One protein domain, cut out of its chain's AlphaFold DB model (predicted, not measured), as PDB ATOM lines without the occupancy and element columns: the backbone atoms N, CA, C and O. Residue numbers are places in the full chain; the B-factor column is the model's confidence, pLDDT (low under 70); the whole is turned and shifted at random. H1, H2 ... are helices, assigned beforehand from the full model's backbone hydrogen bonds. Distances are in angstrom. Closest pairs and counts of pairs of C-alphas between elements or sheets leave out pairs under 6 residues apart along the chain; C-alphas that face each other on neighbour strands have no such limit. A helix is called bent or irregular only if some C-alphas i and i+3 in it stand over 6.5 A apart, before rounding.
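AT A GLANCE: This is residues 19 to 86 of the 112 residues of the protein "DNA processing protein" of Roseovarius tolerans (UniProt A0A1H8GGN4). Helix H1 sits in the middle, between a corner made by H2 and H3 on one side and H4, which runs across it, on the other. A link folds back from the far end of H3 to H4, and residues 80 to 86 at the end of the printed part stick out. The 68 printed residues hold four named helices, H1, H2, H3 and H4 in that order, and no named strand; the class is all helix. The whole is compact, with a radius of gyration of the C-alphas of 12.2 A, and only just elongated, spanning 38 by 25 by 17 A.

IN THESE COORDINATES: H1, residues 19 to 29, begins at C-alpha 19 (-28.926, 46.348, -25.925) and is 15.0 A long. H2, residues 35 to 45, is 15.2 A long. H3, residues 48 to 61, is 19.1 A long and irregular, but only just: C-alphas 53 and 56 are 6.9 A apart. H4, residues 72 to 84, is 18.0 A long and ends at C-alpha 84 (-16.120, 53.367, -35.919).

HOW THE PARTS SIT: H1 is the hub. H1 and H2, a helical hairpin, only just touch, with 3 pairs of C-alphas within 8 A, the closest those of Leu 27 and Phe 38 at 7.1 A; they run opposite ways at a steep tilt of 43 degrees. H3 touches H1 with residues 48 to 52 alone, the closest C-alphas being Ser 23 and Ala 48 at 5.4 A, the same way at a shallow tilt of 31 degrees. H4 touches H1 about perpendicular, at 81 degrees, with C-alphas Val 22 and Ala 75 closest at 5.7 A. H2 and H3 touch only at the corner, C-alphas Leu 41 and Ala 51 closest at 5.5 A. H4 is apart from H2 and H3. Every O i to N i+4 pair is within hydrogen-bond range in H1, H2 and H4, and 8 of 10 in H3.

THE WHOLE: The C-alphas farthest apart, Ala 61 and Gly 86, are 38.9 A apart. The printed part has no cut and no long link. The mean pLDDT of the printed part is 72.3, with residues 19 to 20, 30 to 32, 65 to 73 and 79 to 86 under 70.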
ATOM      1  N   ASP A  19     -27.819  47.213 -25.500       64.31
ATOM      2  CA  ASP A  19     -28.926  46.348 -25.925       64.31
ATOM      3  C   ASP A  19     -30.217  47.122 -26.246       64.31
ATOM      4  O   ASP A  19     -30.911  46.817 -27.219       64.31
ATOM      5  N   ASP A  20     -30.509  48.187 -25.495       69.81
ATOM      6  CA  ASP A  20     -31.697  49.001 -25.742       69.81
ATOM      7  C   ASP A  20     -31.499  49.889 -26.979       69.81
ATOM      8  O   ASP A  20     -32.374  49.958 -27.840       69.81
ATOM      9  N   ARG A  21     -30.291  50.440 -27.185       71.81
ATOM     10  CA  ARG A  21     -29.958  51.163 -28.431       71.81
ATOM     11  C   ARG A  21     -29.999  50.255 -29.658       71.81
ATOM     12  O   ARG A  21     -30.490  50.668 -30.710       71.81
ATOM     13  N   VAL A  22     -29.513  49.019 -29.529       74.19
ATOM     14  CA  VAL A  22     -29.622  47.979 -30.561       74.19
ATOM     15  C   VAL A  22     -31.096  47.713 -30.849       74.19
ATOM     16  O   VAL A  22     -31.505  47.735 -32.006       74.19
ATOM     17  N   SER A  23     -31.913  47.515 -29.815       76.31
ATOM     18  CA  SER A  23     -33.345  47.243 -29.952       76.31
ATOM     19  C   SER A  23     -34.104  48.406 -30.605       76.31
ATOM     20  O   SER A  23     -34.924  48.180 -31.494       76.31
ATOM     21  N   TRP A  24     -33.770  49.651 -30.265       76.81
ATOM     22  CA  TRP A  24     -34.304  50.854 -30.909       76.81
ATOM     23  C   TRP A  24     -33.929  50.939 -32.386       76.81
ATOM     24  O   TRP A  24     -34.801  51.150 -33.231       76.81
ATOM     25  N   LEU A  25     -32.646  50.743 -32.713       75.94
ATOM     26  CA  LEU A  25     -32.179  50.763 -34.098       75.94
ATOM     27  C   LEU A  25     -32.854  49.654 -34.912       75.94
ATOM     28  O   LEU A  25     -33.280  49.900 -36.037       75.94
ATOM     29  N   ARG A  26     -33.011  48.458 -34.334       77.69
ATOM     30  CA  ARG A  26     -33.738  47.342 -34.955       77.69
ATOM     31  C   ARG A  26     -35.188  47.703 -35.211       77.69
ATOM     32  O   ARG A  26     -35.664  47.415 -36.306       77.69
ATOM     33  N   LEU A  27     -35.881  48.319 -34.252       76.19
ATOM     34  CA  LEU A  27     -37.274  48.731 -34.434       76.19
ATOM     35  C   LEU A  27     -37.370  49.749 -35.578       76.19
ATOM     36  O   LEU A  27     -38.145  49.543 -36.501       76.19
ATOM     37  N   LEU A  28     -36.519  50.779 -35.581       71.25
ATOM     38  CA  LEU A  28     -36.513  51.837 -36.597       71.25
ATOM     39  C   LEU A  28     -36.127  51.334 -38.002       71.25
ATOM     40  O   LEU A  28     -36.655  51.811 -39.002       71.25
ATOM     41  N   ARG A  29     -35.215  50.357 -38.092       70.50
ATOM     42  CA  ARG A  29     -34.816  49.696 -39.351       70.50
ATOM     43  C   ARG A  29     -35.806  48.632 -39.817       70.50
ATOM     44  O   ARG A  29     -35.673  48.132 -40.936       70.50
ATOM     45  N   SER A  30     -36.767  48.245 -38.984       69.00
ATOM     46  CA  SER A  30     -37.721  47.201 -39.333       69.00
ATOM     47  C   SER A  30     -38.779  47.720 -40.310       69.00
ATOM     48  O   SER A  30     -39.272  48.844 -40.210       69.00
ATOM     49  N   ARG A  31     -39.156  46.886 -41.291       65.25
ATOM     50  CA  ARG A  31     -40.184  47.251 -42.281       65.25
ATOM     51  C   ARG A  31     -41.491  47.600 -41.569       65.25
ATOM     52  O   ARG A  31     -41.867  46.922 -40.614       65.25
ATOM     53  N   ARG A  32     -42.189  48.624 -42.080       63.94
ATOM     54  CA  ARG A  32     -43.465  49.166 -41.563       63.94
ATOM     55  C   ARG A  32     -43.412  49.878 -40.206       63.94
ATOM     56  O   ARG A  32     -44.443  50.397 -39.783       63.94
ATOM     57  N   VAL A  33     -42.255  49.978 -39.559       71.62
ATOM     58  CA  VAL A  33     -42.126  50.768 -38.332       71.62
ATOM     59  C   VAL A  33     -41.801  52.212 -38.707       71.62
ATOM     60  O   VAL A  33     -40.650  52.594 -38.882       71.62
ATOM     61  N   GLY A  34     -42.847  53.017 -38.884       72.19
ATOM     62  CA  GLY A  34     -42.712  54.470 -38.974       72.19
ATOM     63  C   GLY A  34     -42.585  55.113 -37.588       72.19
ATOM     64  O   GLY A  34     -42.850  54.448 -36.584       72.19
ATOM     65  N   PRO A  35     -42.268  56.416 -37.504       71.81
ATOM     66  CA  PRO A  35     -42.182  57.131 -36.229       71.81
ATOM     67  C   PRO A  35     -43.479  57.024 -35.408       71.81
ATOM     68  O   PRO A  35     -43.428  56.782 -34.209       71.81
ATOM     69  N   ALA A  36     -44.655  57.081 -36.040       76.06
ATOM     70  CA  ALA A  36     -45.930  56.917 -35.333       76.06
ATOM     71  C   ALA A  36     -46.100  55.511 -34.718       76.06
ATOM     72  O   ALA A  36     -46.503  55.378 -33.564       76.06
ATOM     73  N   THR A  37     -45.761  54.459 -35.467       79.31
ATOM     74  CA  THR A  37     -45.831  53.067 -34.993       79.31
ATOM     75  C   THR A  37     -44.785  52.791 -33.920       79.31
ATOM     76  O   THR A  37     -45.092  52.115 -32.948       79.31
ATOM     77  N   PHE A  38     -43.580  53.349 -34.063       77.50
ATOM     78  CA  PHE A  38     -42.515  53.267 -33.066       77.50
ATOM     79  C   PHE A  38     -42.974  53.839 -31.723       77.50
ATOM     80  O   PHE A  38     -42.926  53.142 -30.716       77.50
ATOM     81  N   HIS A  39     -43.481  55.077 -31.722       78.00
ATOM     82  CA  HIS A  39     -43.956  55.728 -30.502       78.00
ATOM     83  C   HIS A  39     -45.130  54.966 -29.883       78.00
ATOM     84  O   HIS A  39     -45.137  54.743 -28.678       78.00
ATOM     85  N   ARG A  40     -46.080  54.499 -30.705       80.44
ATOM     86  CA  ARG A  40     -47.197  53.678 -30.229       80.44
ATOM     87  C   ARG A  40     -46.712  52.378 -29.588       80.44
ATOM     88  O   ARG A  40     -47.150  52.054 -28.498       80.44
ATOM     89  N   LEU A  41     -45.799  51.653 -30.229       79.56
ATOM     90  CA  LEU A  41     -45.259  50.405 -29.687       79.56
ATOM     91  C   LEU A  41     -44.477  50.629 -28.388       79.56
ATOM     92  O   LEU A  41     -44.591  49.821 -27.476       79.56
ATOM     93  N   LEU A  42     -43.718  51.722 -28.283       78.69
ATOM     94  CA  LEU A  42     -43.049  52.090 -27.034       78.69
ATOM     95  C   LEU A  42     -44.049  52.436 -25.930       78.69
ATOM     96  O   LEU A  42     -43.841  52.025 -24.797       78.69
ATOM     97  N   SER A  43     -45.136  53.147 -26.241       79.44
ATOM     98  CA  SER A  43     -46.176  53.454 -25.253       79.44
ATOM     99  C   SER A  43     -46.961  52.217 -24.806       79.44
ATOM    100  O   SER A  43     -47.290  52.116 -23.631       79.44
ATOM    101  N   GLU A  44     -47.234  51.271 -25.708       79.44
ATOM    102  CA  GLU A  44     -48.011  50.059 -25.404       79.44
ATOM    103  C   GLU A  44     -47.168  48.976 -24.706       79.44
ATOM    104  O   GLU A  44     -47.650  48.304 -23.799       79.44
ATOM    105  N   HIS A  45     -45.910  48.792 -25.122       80.56
ATOM    106  CA  HIS A  45     -45.034  47.723 -24.622       80.56
ATOM    107  C   HIS A  45     -43.947  48.208 -23.650       80.56
ATOM    108  O   HIS A  45     -43.213  47.391 -23.092       80.56
ATOM    109  N   GLY A  46     -43.780  49.519 -23.477       73.38
ATOM    110  CA  GLY A  46     -42.814  50.141 -22.562       73.38
ATOM    111  C   GLY A  46     -41.342  50.066 -22.992       73.38
ATOM    112  O   GLY A  46     -40.535  50.875 -22.542       73.38
ATOM    113  N   SER A  47     -40.962  49.130 -23.869       75.44
ATOM    114  CA  SER A  47     -39.575  48.937 -24.319       75.44
ATOM    115  C   SER A  47     -39.480  48.507 -25.783       75.44
ATOM    116  O   SER A  47     -40.362  47.826 -26.315       75.44
ATOM    117  N   ALA A  48     -38.373  48.862 -26.448       78.62
ATOM    118  CA  ALA A  48     -38.136  48.462 -27.836       78.62
ATOM    119  C   ALA A  48     -37.945  46.944 -27.984       78.62
ATOM    120  O   ALA A  48     -38.335  46.376 -29.000       78.62
ATOM    121  N   HIS A  49     -37.391  46.276 -26.967       76.06
ATOM    122  CA  HIS A  49     -37.260  44.820 -26.953       76.06
ATOM    123  C   HIS A  49     -38.634  44.133 -26.956       76.06
ATOM    124  O   HIS A  49     -38.890  43.263 -27.791       76.06
ATOM    125  N   ALA A  50     -39.546  44.556 -26.073       78.19
ATOM    126  CA  ALA A  50     -40.902  44.012 -26.024       78.19
ATOM    127  C   ALA A  50     -41.689  44.329 -27.308       78.19
ATOM    128  O   ALA A  50     -42.376  43.464 -27.850       78.19
ATOM    129  N   ALA A  51     -41.509  45.531 -27.860       82.81
ATOM    130  CA  ALA A  51     -42.079  45.901 -29.149       82.81
ATOM    131  C   ALA A  51     -41.578  45.005 -30.299       82.81
ATOM    132  O   ALA A  51     -42.383  44.555 -31.111       82.81
ATOM    133  N   LEU A  52     -40.273  44.699 -30.365       78.12
ATOM    134  CA  LEU A  52     -39.697  43.789 -31.367       78.12
ATOM    135  C   LEU A  52     -40.304  42.383 -31.291       78.12
ATOM    136  O   LEU A  52     -40.504  41.758 -32.333       78.12
ATOM    137  N   ALA A  53     -40.599  41.896 -30.084       80.00
ATOM    138  CA  ALA A  53     -41.248  40.603 -29.884       80.00
ATOM    139  C   ALA A  53     -42.705  40.596 -30.388       80.00
ATOM    140  O   ALA A  53     -43.162  39.583 -30.914       80.00
ATOM    141  N   ALA A  54     -43.409  41.731 -30.295       80.25
ATOM    142  CA  ALA A  54     -44.778  41.893 -30.787       80.25
ATOM    143  C   ALA A  54     -44.868  42.192 -32.298       80.25
ATOM    144  O   ALA A  54     -45.889  41.919 -32.932       80.25
ATOM    145  N   LEU A  55     -43.801  42.714 -32.919       76.12
ATOM    146  CA  LEU A  55     -43.767  43.026 -34.354       76.12
ATOM    147  C   LEU A  55     -44.212  41.897 -35.301       76.12
ATOM    148  O   LEU A  55     -44.951  42.215 -36.232       76.12
ATOM    149  N   PRO A  56     -43.795  40.624 -35.153       77.44
ATOM    150  CA  PRO A  56     -44.268  39.562 -36.041       77.44
ATOM    151  C   PRO A  56     -45.789  39.386 -35.979       77.44
ATOM    152  O   PRO A  56     -46.423  39.178 -37.014       77.44
ATOM    153  N   GLU A  57     -46.399  39.545 -34.802       77.31
ATOM    154  CA  GLU A  57     -47.854  39.488 -34.648       77.31
ATOM    155  C   GLU A  57     -48.538  40.697 -35.302       77.31
ATOM    156  O   GLU A  57     -49.486  40.528 -36.071       77.31
ATOM    157  N   VAL A  58     -48.003  41.906 -35.094       75.38
ATOM    158  CA  VAL A  58     -48.486  43.143 -35.732       75.38
ATOM    159  C   VAL A  58     -48.362  43.070 -37.258       75.38
ATOM    160  O   VAL A  58     -49.268  43.480 -37.989       75.38
ATOM    161  N   ALA A  59     -47.260  42.521 -37.768       76.06
ATOM    162  CA  ALA A  59     -47.038  42.341 -39.196       76.06
ATOM    163  C   ALA A  59     -48.030  41.338 -39.793       76.06
ATOM    164  O   ALA A  59     -48.607  41.624 -40.848       76.06
ATOM    165  N   ARG A  60     -48.292  40.232 -39.085       77.12
ATOM    166  CA  ARG A  60     -49.300  39.237 -39.465       77.12
ATOM    167  C   ARG A  60     -50.702  39.841 -39.489       77.12
ATOM    168  O   ARG A  60     -51.418  39.657 -40.469       77.12
ATOM    169  N   ALA A  61     -51.072  40.614 -38.465       75.69
ATOM    170  CA  ALA A  61     -52.351  41.327 -38.404       75.69
ATOM    171  C   ALA A  61     -52.517  42.323 -39.565       75.69
ATOM    172  O   ALA A  61     -53.610  42.508 -40.089       75.69
ATOM    173  N   ALA A  62     -51.415  42.919 -40.018       72.19
ATOM    174  CA  ALA A  62     -51.389  43.820 -41.161       72.19
ATOM    175  C   ALA A  62     -51.180  43.101 -42.518       72.19
ATOM    176  O   ALA A  62     -50.860  43.759 -43.516       72.19
ATOM    177  N   GLY A  63     -51.320  41.770 -42.567       74.12
ATOM    178  CA  GLY A  63     -51.316  40.961 -43.792       74.12
ATOM    179  C   GLY A  63     -49.938  40.554 -44.327       74.12
ATOM    180  O   GLY A  63     -49.837  40.138 -45.478       74.12
ATOM    181  N   VAL A  64     -48.867  40.683 -43.537       71.88
ATOM    182  CA  VAL A  64     -47.514  40.245 -43.921       71.88
ATOM    183  C   VAL A  64     -47.185  38.949 -43.194       71.88
ATOM    184  O   VAL A  64     -47.025  38.933 -41.978       71.88
ATOM    185  N   THR A  65     -47.076  37.867 -43.961       62.38
ATOM    186  CA  THR A  65     -46.857  36.511 -43.429       62.38
ATOM    187  C   THR A  65     -45.368  36.171 -43.289       62.38
ATOM    188  O   THR A  65     -45.003  35.387 -42.424       62.38
ATOM    189  N   ASP A  66     -44.501  36.816 -44.077       65.25
ATOM    190  CA  ASP A  66     -43.044  36.608 -44.071       65.25
ATOM    191  C   ASP A  66     -42.321  37.811 -43.442       65.25
ATOM    192  O   ASP A  66     -41.553  38.539 -44.074       65.25
ATOM    193  N   TYR A  67     -42.668  38.115 -42.190       65.62
ATOM    194  CA  TYR A  67     -42.048  39.220 -41.470       65.62
ATOM    195  C   TYR A  67     -40.886  38.731 -40.618       65.62
ATOM    196  O   TYR A  67     -41.084  38.131 -39.564       65.62
ATOM    197  N   THR A  68     -39.669  39.053 -41.047       65.25
ATOM    198  CA  THR A  68     -38.467  38.824 -40.245       65.25
ATOM    199  C   THR A  68     -38.005  40.159 -39.653       65.25
ATOM    200  O   THR A  68     -37.564  41.027 -40.415       65.25
ATOM    201  N   PRO A  69     -38.105  40.371 -38.322       67.75
ATOM    202  CA  PRO A  69     -37.528  41.553 -37.691       67.75
ATOM    203  C   PRO A  69     -36.010  41.574 -37.904       67.75
ATOM    204  O   PRO A  69     -35.370  40.528 -38.041       67.75
ATOM    205  N   CYS A  70     -35.414  42.769 -37.923       66.25
ATOM    206  CA  CYS A  70     -33.975  42.895 -38.146       66.25
ATOM    207  C   CYS A  70     -33.210  42.090 -37.070       66.25
ATOM    208  O   CYS A  70     -33.505  42.263 -35.883       66.25
ATOM    209  N   PRO A  71     -32.277  41.184 -37.418       69.88
ATOM    210  CA  PRO A  71     -31.565  40.372 -36.431       69.88
ATOM    211  C   PRO A  71     -30.582  41.218 -35.612       69.88
ATOM    212  O   PRO A  71     -29.961  42.140 -36.143       69.88
ATOM    213  N   ALA A  72     -30.402  40.870 -34.331       68.00
ATOM    214  CA  ALA A  72     -29.549  41.610 -33.391       68.00
ATOM    215  C   ALA A  72     -28.144  41.863 -33.952       68.00
ATOM    216  O   ALA A  72     -27.696  43.005 -33.994       68.00
ATOM    217  N   ARG A  73     -27.534  40.824 -34.546       69.25
ATOM    218  CA  ARG A  73     -26.187  40.891 -35.136       69.25
ATOM    219  C   ARG A  73     -26.008  42.013 -36.160       69.25
ATOM    220  O   ARG A  73     -24.913  42.550 -36.273       69.25
ATOM    221  N   VAL A  74     -27.046  42.323 -36.945       71.31
ATOM    222  CA  VAL A  74     -26.964  43.331 -38.014       71.31
ATOM    223  C   VAL A  74     -27.019  44.725 -37.407       71.31
ATOM    224  O   VAL A  74     -26.204  45.567 -37.760       71.31
ATOM    225  N   ALA A  75     -27.912  44.946 -36.444       70.38
ATOM    226  CA  ALA A  75     -28.009  46.225 -35.752       70.38
ATOM    227  C   ALA A  75     -26.795  46.508 -34.861       70.38
ATOM    228  O   ALA A  75     -26.303  47.631 -34.835       70.38
ATOM    229  N   GLU A  76     -26.257  45.494 -34.188       71.06
ATOM    230  CA  GLU A  76     -24.997  45.624 -33.458       71.06
ATOM    231  C   GLU A  76     -23.811  45.919 -34.388       71.06
ATOM    232  O   GLU A  76     -22.956  46.741 -34.064       71.06
ATOM    233  N   ALA A  77     -23.741  45.257 -35.550       73.00
ATOM    234  CA  ALA A  77     -22.707  45.528 -36.544       73.00
ATOM    235  C   ALA A  77     -22.829  46.950 -37.107       73.00
ATOM    236  O   ALA A  77     -21.812  47.619 -37.262       73.00
ATOM    237  N   GLU A  78     -24.049  47.437 -37.350       70.25
ATOM    238  CA  GLU A  78     -24.297  48.830 -37.727       70.25
ATOM    239  C   GLU A  78     -23.904  49.815 -36.628       70.25
ATOM    240  O   GLU A  78     -23.283  50.825 -36.937       70.25
ATOM    241  N   LEU A  79     -24.215  49.538 -35.359       66.88
ATOM    242  CA  LEU A  79     -23.811  50.403 -34.248       66.88
ATOM    243  C   LEU A  79     -22.293  50.464 -34.111       66.88
ATOM    244  O   LEU A  79     -21.737  51.553 -33.973       66.88
ATOM    245  N   ARG A  80     -21.610  49.320 -34.213       67.69
ATOM    246  CA  ARG A  80     -20.144  49.264 -34.213       67.69
ATOM    247  C   ARG A  80     -19.552  49.991 -35.418       67.69
ATOM    248  O   ARG A  80     -18.602  50.748 -35.247       67.69
ATOM    249  N   ALA A  81     -20.120  49.808 -36.609       68.25
ATOM    250  CA  ALA A  81     -19.678  50.493 -37.821       68.25
ATOM    251  C   ALA A  81     -19.930  52.007 -37.754       68.25
ATOM    252  O   ALA A  81     -19.065  52.783 -38.143       68.25
ATOM    253  N   GLY A  82     -21.071  52.438 -37.211       62.81
ATOM    254  CA  GLY A  82     -21.406  53.843 -36.993       62.81
ATOM    255  C   GLY A  82     -20.480  54.495 -35.971       62.81
ATOM    256  O   GLY A  82     -19.928  55.557 -36.238       62.81
ATOM    257  N   HIS A  83     -20.216  53.813 -34.855       62.38
ATOM    258  CA  HIS A  83     -19.252  54.268 -33.857       62.38
ATOM    259  C   HIS A  83     -17.831  54.357 -34.438       62.38
ATOM    260  O   HIS A  83     -17.147  55.358 -34.240       62.38
ATOM    261  N   ALA A  84     -17.407  53.358 -35.220       60.81
ATOM    262  CA  ALA A  84     -16.120  53.367 -35.919       60.81
ATOM    263  C   ALA A  84     -16.026  54.469 -36.990       60.81
ATOM    264  O   ALA A  84     -14.949  55.012 -37.219       60.81
ATOM    265  N   ALA A  85     -17.149  54.832 -37.614       55.28
ATOM    266  CA  ALA A  85     -17.248  55.930 -38.569       55.28
ATOM    267  C   ALA A  85     -17.405  57.313 -37.903       55.28
ATOM    268  O   ALA A  85     -17.544  58.312 -38.609       55.28
ATOM    269  N   GLY A  86     -17.413  57.395 -36.565       49.66
ATOM    270  CA  GLY A  86     -17.635  58.644 -35.827       49.66
ATOM    271  C   GLY A  86     -19.059  59.201 -35.955       49.66
ATOM    272  O   GLY A  86     -19.295  60.371 -35.654       49.66
TER     273      GLY A  86